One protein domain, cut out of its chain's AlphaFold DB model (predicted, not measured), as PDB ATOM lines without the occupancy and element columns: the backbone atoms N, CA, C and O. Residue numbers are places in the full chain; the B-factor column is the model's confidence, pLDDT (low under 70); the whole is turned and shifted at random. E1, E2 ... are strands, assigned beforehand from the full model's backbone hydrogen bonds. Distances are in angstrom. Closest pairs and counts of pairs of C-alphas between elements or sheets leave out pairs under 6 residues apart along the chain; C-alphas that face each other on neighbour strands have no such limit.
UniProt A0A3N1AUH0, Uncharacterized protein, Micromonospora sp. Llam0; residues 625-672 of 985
ATOM      1  N   TRP A 625       6.862  -3.636 -52.672       62.94
ATOM      2  CA  TRP A 625       6.410  -4.691 -51.768       62.94
ATOM      3  C   TRP A 625       5.589  -4.114 -50.615       62.94
ATOM      4  O   TRP A 625       5.878  -3.020 -50.133       62.94
ATOM      5  N   LEU A 626       4.580  -4.853 -50.152       65.25
ATOM      6  CA  LEU A 626       3.849  -4.564 -48.917       65.25
ATOM      7  C   LEU A 626       4.377  -5.473 -47.807       65.25
ATOM      8  O   LEU A 626       4.377  -6.692 -47.961       65.25
ATOM      9  N   VAL A 627       4.806  -4.887 -46.690       70.75
ATOM     10  CA  VAL A 627       5.253  -5.625 -45.495       70.75
ATOM     11  C   VAL A 627       4.634  -5.038 -44.222       70.75
ATOM     12  O   VAL A 627       4.366  -3.834 -44.182       70.75
ATOM     13  N   PRO A 628       4.422  -5.838 -43.163       68.25
ATOM     14  CA  PRO A 628       4.032  -5.313 -41.858       68.25
ATOM     15  C   PRO A 628       5.105  -4.380 -41.279       68.25
ATOM     16  O   PRO A 628       6.288  -4.723 -41.230       68.25
ATOM     17  N   GLY A 629       4.686  -3.206 -40.815       71.19
ATOM     18  CA  GLY A 629       5.490  -2.312 -39.993       71.19
ATOM     19  C   GLY A 629       5.603  -2.822 -38.553       71.19
ATOM     20  O   GLY A 629       4.743  -3.549 -38.055       71.19
ATOM     21  N   SER A 630       6.653  -2.404 -37.841       66.00
ATOM     22  CA  SER A 630       6.883  -2.769 -36.430       66.00
ATOM     23  C   SER A 630       5.853  -2.193 -35.442       66.00
ATOM     24  O   SER A 630       5.939  -2.446 -34.244       66.00
ATOM     25  N   ASP A 631       4.922  -1.377 -35.930       63.84
ATOM     26  CA  ASP A 631       3.800  -0.766 -35.217       63.84
ATOM     27  C   ASP A 631       2.441  -1.430 -35.527       63.84
ATOM     28  O   ASP A 631       1.437  -1.052 -34.926       63.84
ATOM     29  N   GLY A 632       2.406  -2.427 -36.422       65.31
ATOM     30  CA  GLY A 632       1.189  -3.117 -36.867       65.31
ATOM     31  C   GLY A 632       0.515  -2.507 -38.103       65.31
ATOM     32  O   GLY A 632      -0.422  -3.105 -38.633       65.31
ATOM     33  N   GLY A 633       0.994  -1.359 -38.597       73.19
ATOM     34  CA  GLY A 633       0.561  -0.806 -39.882       73.19
ATOM     35  C   GLY A 633       1.169  -1.551 -41.076       73.19
ATOM     36  O   GLY A 633       2.004  -2.442 -40.920       73.19
ATOM     37  N   LEU A 634       0.786  -1.166 -42.293       80.44
ATOM     38  CA  LEU A 634       1.431  -1.634 -43.525       80.44
ATOM     39  C   LEU A 634       2.465  -0.625 -44.032       80.44
ATOM     40  O   LEU A 634       2.199   0.574 -44.076       80.44
ATOM     41  N   ASN A 635       3.620  -1.113 -44.484       80.56
ATOM     42  CA  ASN A 635       4.654  -0.327 -45.153       80.56
ATOM     43  C   ASN A 635       4.775  -0.744 -46.626       80.56
ATOM     44  O   ASN A 635       4.897  -1.930 -46.932       80.56
ATOM     45  N   LEU A 636       4.804   0.238 -47.531       74.94
ATOM     46  CA  LEU A 636       5.281   0.069 -48.905       74.94
ATOM     47  C   LEU A 636       6.807   0.153 -48.928       74.94
ATOM     48  O   LEU A 636       7.373   1.061 -48.317       74.94
ATOM     49  N   VAL A 637       7.462  -0.757 -49.646       73.81
ATOM     50  CA  VAL A 637       8.924  -0.849 -49.749       73.81
ATOM     51  C   VAL A 637       9.349  -0.806 -51.212       73.81
ATOM     52  O   VAL A 637       8.933  -1.649 -52.011       73.81
ATOM     53  N   GLY A 638      10.170   0.186 -51.557       68.75
ATOM     54  CA  GLY A 638      10.783   0.297 -52.882       68.75
ATOM     55  C   GLY A 638      11.930  -0.702 -53.099       68.75
ATOM     56  O   GLY A 638      12.439  -1.277 -52.134       68.75
ATOM     57  N   PRO A 639      12.397  -0.885 -54.350       51.94
ATOM     58  CA  PRO A 639      13.565  -1.719 -54.661       51.94
ATOM     59  C   PRO A 639      14.879  -1.184 -54.057       51.94
ATOM     60  O   PRO A 639      15.871  -1.902 -54.020       51.94
ATOM     61  N   ASP A 640      14.891   0.055 -53.554       60.81
ATOM     62  CA  ASP A 640      15.985   0.663 -52.783       60.81
ATOM     63  C   ASP A 640      15.906   0.372 -51.267       60.81
ATOM     64  O   ASP A 640      16.725   0.865 -50.489       60.81
ATOM     65  N   GLY A 641      14.907  -0.404 -50.828       62.44
ATOM     66  CA  GLY A 641      14.644  -0.712 -49.423       62.44
ATOM     67  C   GLY A 641      13.975   0.418 -48.633       62.44
ATOM     68  O   GLY A 641      13.768   0.265 -47.425       62.44
ATOM     69  N   THR A 642      13.616   1.548 -49.257       70.25
ATOM     70  CA  THR A 642      12.959   2.648 -48.537       70.25
ATOM     71  C   THR A 642      11.522   2.288 -48.174       70.25
ATOM     72  O   THR A 642      10.711   1.939 -49.031       70.25
ATOM     73  N   GLN A 643      11.201   2.376 -46.880       75.44
ATOM     74  CA  GLN A 643       9.868   2.072 -46.357       75.44
ATOM     75  C   GLN A 643       9.015   3.341 -46.213       75.44
ATOM     76  O   GLN A 643       9.488   4.363 -45.708       75.44
ATOM     77  N   ARG A 644       7.738   3.269 -46.602       71.50
ATOM     78  CA  ARG A 644       6.723   4.310 -46.374       71.50
ATOM     79  C   ARG A 644       5.471   3.700 -45.750       71.50
ATOM     80  O   ARG A 644       4.856   2.826 -46.353       71.50
ATOM     81  N   SER A 645       5.082   4.194 -44.577       72.31
ATOM     82  CA  SER A 645       3.864   3.750 -43.891       72.31
ATOM     83  C   SER A 645       2.600   4.163 -44.647       72.31
ATOM     84  O   SER A 645       2.444   5.318 -45.050       72.31
ATOM     85  N   VAL A 646       1.701   3.199 -44.824       75.00
ATOM     86  CA  VAL A 646       0.365   3.341 -45.402       75.00
ATOM     87  C   VAL A 646      -0.623   3.493 -44.248       75.00
ATOM     88  O   VAL A 646      -1.200   2.525 -43.756       75.00
ATOM     89  N   GLY A 647      -0.776   4.730 -43.775       70.31
ATOM     90  CA  GLY A 647      -1.687   5.044 -42.675       70.31
ATOM     91  C   GLY A 647      -3.136   4.649 -42.985       70.31
ATOM     92  O   GLY A 647      -3.622   4.881 -44.091       70.31
ATOM     93  N   GLY A 648      -3.818   4.081 -41.989       73.69
ATOM     94  CA  GLY A 648      -5.238   3.726 -42.058       73.69
ATOM     95  C   GLY A 648      -5.560   2.322 -42.577       73.69
ATOM     96  O   GLY A 648      -6.727   2.051 -42.870       73.69
ATOM     97  N   LEU A 649      -4.553   1.441 -42.684       68.94
ATOM     98  CA  LEU A 649      -4.702   0.014 -42.989       68.94
ATOM     99  C   LEU A 649      -3.962  -0.867 -41.962       68.94
ATOM    100  O   LEU A 649      -2.750  -0.743 -41.789       68.94
ATOM    101  N   GLU A 650      -4.693  -1.789 -41.334       83.38
ATOM    102  CA  GLU A 650      -4.207  -2.803 -40.384       83.38
ATOM    103  C   GLU A 650      -4.531  -4.210 -40.928       83.38
ATOM    104  O   GLU A 650      -5.617  -4.426 -41.467       83.38
ATOM    105  N   LEU A 651      -3.623  -5.186 -40.789       74.25
ATOM    106  CA  LEU A 651      -3.921  -6.599 -41.073       74.25
ATOM    107  C   LEU A 651      -4.272  -7.330 -39.775       74.25
ATOM    108  O   LEU A 651      -3.399  -7.611 -38.954       74.25
ATOM    109  N   VAL A 652      -5.545  -7.684 -39.607       80.56
ATOM    110  CA  VAL A 652      -6.051  -8.345 -38.396       80.56
ATOM    111  C   VAL A 652      -6.358  -9.816 -38.696       80.56
ATOM    112  O   VAL A 652      -7.120 -10.080 -39.624       80.56
ATOM    113  N   PRO A 653      -5.840 -10.792 -37.925       73.50
ATOM    114  CA  PRO A 653      -6.164 -12.204 -38.127       73.50
ATOM    115  C   PRO A 653      -7.676 -12.481 -38.089       73.50
ATOM    116  O   PRO A 653      -8.377 -12.031 -37.177       73.50
ATOM    117  N   ASP A 654      -8.172 -13.257 -39.054       76.12
ATOM    118  CA  ASP A 654      -9.607 -13.546 -39.222       76.12
ATOM    119  C   ASP A 654     -10.137 -14.615 -38.236       76.12
ATOM    120  O   ASP A 654     -11.345 -14.787 -38.048       76.12
ATOM    121  N   GLY A 655      -9.222 -15.336 -37.579       65.62
ATOM    122  CA  GLY A 655      -9.517 -16.429 -36.650       65.62
ATOM    123  C   GLY A 655      -9.775 -17.789 -37.313       65.62
ATOM    124  O   GLY A 655     -10.220 -18.710 -36.627       65.62
ATOM    125  N   ARG A 656      -9.507 -17.929 -38.616       61.97
ATOM    126  CA  ARG A 656      -9.637 -19.175 -39.398       61.97
ATOM    127  C   ARG A 656      -8.350 -19.573 -40.120       61.97
ATOM    128  O   ARG A 656      -8.203 -20.747 -40.442       61.97
ATOM    129  N   GLY A 657      -7.433 -18.631 -40.329       56.50
ATOM    130  CA  GLY A 657      -6.106 -18.867 -40.910       56.50
ATOM    131  C   GLY A 657      -5.613 -17.742 -41.823       56.50
ATOM    132  O   GLY A 657      -4.431 -17.721 -42.152       56.50
ATOM    133  N   GLY A 658      -6.492 -16.807 -42.194       65.06
ATOM    134  CA  GLY A 658      -6.181 -15.657 -43.036       65.06
ATOM    135  C   GLY A 658      -6.147 -14.335 -42.264       65.06
ATOM    136  O   GLY A 658      -6.156 -14.290 -41.028       65.06
ATOM    137  N   TYR A 659      -6.135 -13.239 -43.020       76.44
ATOM    138  CA  TYR A 659      -6.145 -11.876 -42.495       76.44
ATOM    139  C   TYR A 659      -7.291 -11.070 -43.118       76.44
ATOM    140  O   TYR A 659      -7.487 -11.071 -44.333       76.44
ATOM    141  N   ASP A 660      -8.017 -10.338 -42.279       74.94
ATOM    142  CA  ASP A 660      -8.854  -9.225 -42.705       74.94
ATOM    143  C   ASP A 660      -7.966  -7.986 -42.898       74.94
ATOM    144  O   ASP A 660      -7.253  -7.581 -41.974       74.94
ATOM    145  N   LEU A 661      -8.063  -7.324 -44.051       79.81
ATOM    146  CA  LEU A 661      -7.598  -5.947 -44.195       79.81
ATOM    147  C   LEU A 661      -8.630  -5.025 -43.546       79.81
ATOM    148  O   LEU A 661      -9.789  -4.980 -43.968       79.81
ATOM    149  N   VAL A 662      -8.215  -4.301 -42.511       78.56
ATOM    150  CA  VAL A 662      -9.065  -3.405 -41.729       78.56
ATOM    151  C   VAL A 662      -8.695  -1.960 -42.031       78.56
ATOM    152  O   VAL A 662      -7.550  -1.544 -41.892       78.56
ATOM    153  N   THR A 663      -9.694  -1.196 -42.456       80.06
ATOM    154  CA  THR A 663      -9.591   0.254 -42.691       80.06
ATOM    155  C   THR A 663      -9.849   1.054 -41.411       80.06
ATOM    156  O   THR A 663     -10.563   0.576 -40.531       80.06
ATOM    157  N   ASP A 664      -9.410   2.318 -41.353       68.62
ATOM    158  CA  ASP A 664      -9.774   3.282 -40.284       68.62
ATOM    159  C   ASP A 664     -11.294   3.375 -40.007       68.62
ATOM    160  O   ASP A 664     -11.722   3.724 -38.906       68.62
ATOM    161  N   GLY A 665     -12.138   3.047 -40.993       69.38
ATOM    162  CA  GLY A 665     -13.596   2.967 -40.836       69.38
ATOM    163  C   GLY A 665     -14.103   1.702 -40.125       69.38
ATOM    164  O   GLY A 665     -15.314   1.502 -40.043       69.38
ATOM    165  N   GLY A 666     -13.216   0.810 -39.675       71.75
ATOM    166  CA  GLY A 666     -13.542  -0.493 -39.083       71.75
ATOM    167  C   GLY A 666     -14.101  -1.518 -40.075       71.75
ATOM    168  O   GLY A 666     -14.509  -2.607 -39.668       71.75
ATOM    169  N   THR A 667     -14.137  -1.190 -41.372       70.62
ATOM    170  CA  THR A 667     -14.568  -2.125 -42.418       70.62
ATOM    171  C   THR A 667     -13.457  -3.136 -42.649       70.62
ATOM    172  O   THR A 667     -12.313  -2.745 -42.895       70.62
ATOM    173  N   ARG A 668     -13.825  -4.416 -42.549       79.81
ATOM    174  CA  ARG A 668     -12.964  -5.575 -42.759       79.81
ATOM    175  C   ARG A 668     -13.209  -6.171 -44.140       79.81
ATOM    176  O   ARG A 668     -14.360  -6.446 -44.480       79.81
ATOM    177  N   THR A 669     -12.137  -6.419 -44.877       71.94
ATOM    178  CA  THR A 669     -12.163  -7.128 -46.158       71.94
ATOM    179  C   THR A 669     -11.287  -8.373 -46.034       71.94
ATOM    180  O   THR A 669     -10.080  -8.209 -45.851       71.94
ATOM    181  N   PRO A 670     -11.840  -9.596 -46.136       66.81
ATOM    182  CA  PRO A 670     -11.034 -10.811 -46.135       66.81
ATOM    183  C   PRO A 670     -10.047 -10.780 -47.302       66.81
ATOM    184  O   PRO A 670     -10.458 -10.633 -48.455       66.81
ATOM    185  N   VAL A 671      -8.755 -10.904 -47.009       63.56
ATOM    186  CA  VAL A 671      -7.725 -11.006 -48.042       63.56
ATOM    187  C   VAL A 671      -7.573 -12.483 -48.387       63.56
ATOM    188  O   VAL A 671      -7.151 -13.274 -47.545       63.56
ATOM    189  N   GLY A 672      -7.985 -12.854 -49.602       39.62
ATOM    190  CA  GLY A 672      -7.790 -14.205 -50.133       39.62
ATOM    191  C   GLY A 672      -6.307 -14.555 -50.264       39.62
ATOM    192  O   GLY A 672      -5.458 -13.662 -50.243       39.62
TER     193      GLY A 672
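Overview. This is residues 625 to 672 of the 985 residues of an uncharacterized protein of Micromonospora sp. Llam0 (UniProt A0A3N1AUH0). A single curled, strongly twisted sheet makes two small lobes, E1 and E2 with residues 643 to 646 of E3, and E4 and E5 with residues 648 to 653, joined by the sharply bent E3. The printed 48 residues hold five strands and no named helix, all strand, in the order E1 E2 E3 E4 E5, a meander, each strand the antiparallel neighbour of the one before. The whole is only just compact, close to loose, with a radius of gyration of the C-alphas of 11.5 A, and spans 34 by 22 by 17 A.

Along the chain. E3, residues 643 to 653, is 23.0 A long and bends by 86 degrees at residue 648. E2 is residues 633 to 637, 12.9 A; E4 659 to 663, 12.6 A; E1 625 to 628, 10.2 A, from C-alpha 625 (6.410, -4.691, -51.768); E5 668 to 671, 9.2 A, to C-alpha 671 (-7.725, -11.006, -48.042).

Arrangement. E3 forms hairpins with E2, N 644 and O 636 at 2.8 A, and with E4, N 652 and O 660 at 2.9 A. The edge strands E1 and E5 form hairpins with E2, N 627 and O 635 at 3.0 A, and E4, N 661 and O 669 at 2.8 A. E2 and E4 are apart.

Size, cuts and confidence. The C-alphas of Asp 640 and Arg 656 are farthest apart, 35.1 A. The printed part has no cut, and its four links are tight. Mean pLDDT of the printed part is 70.1, with 20 residues under 70, among them 638 to 641.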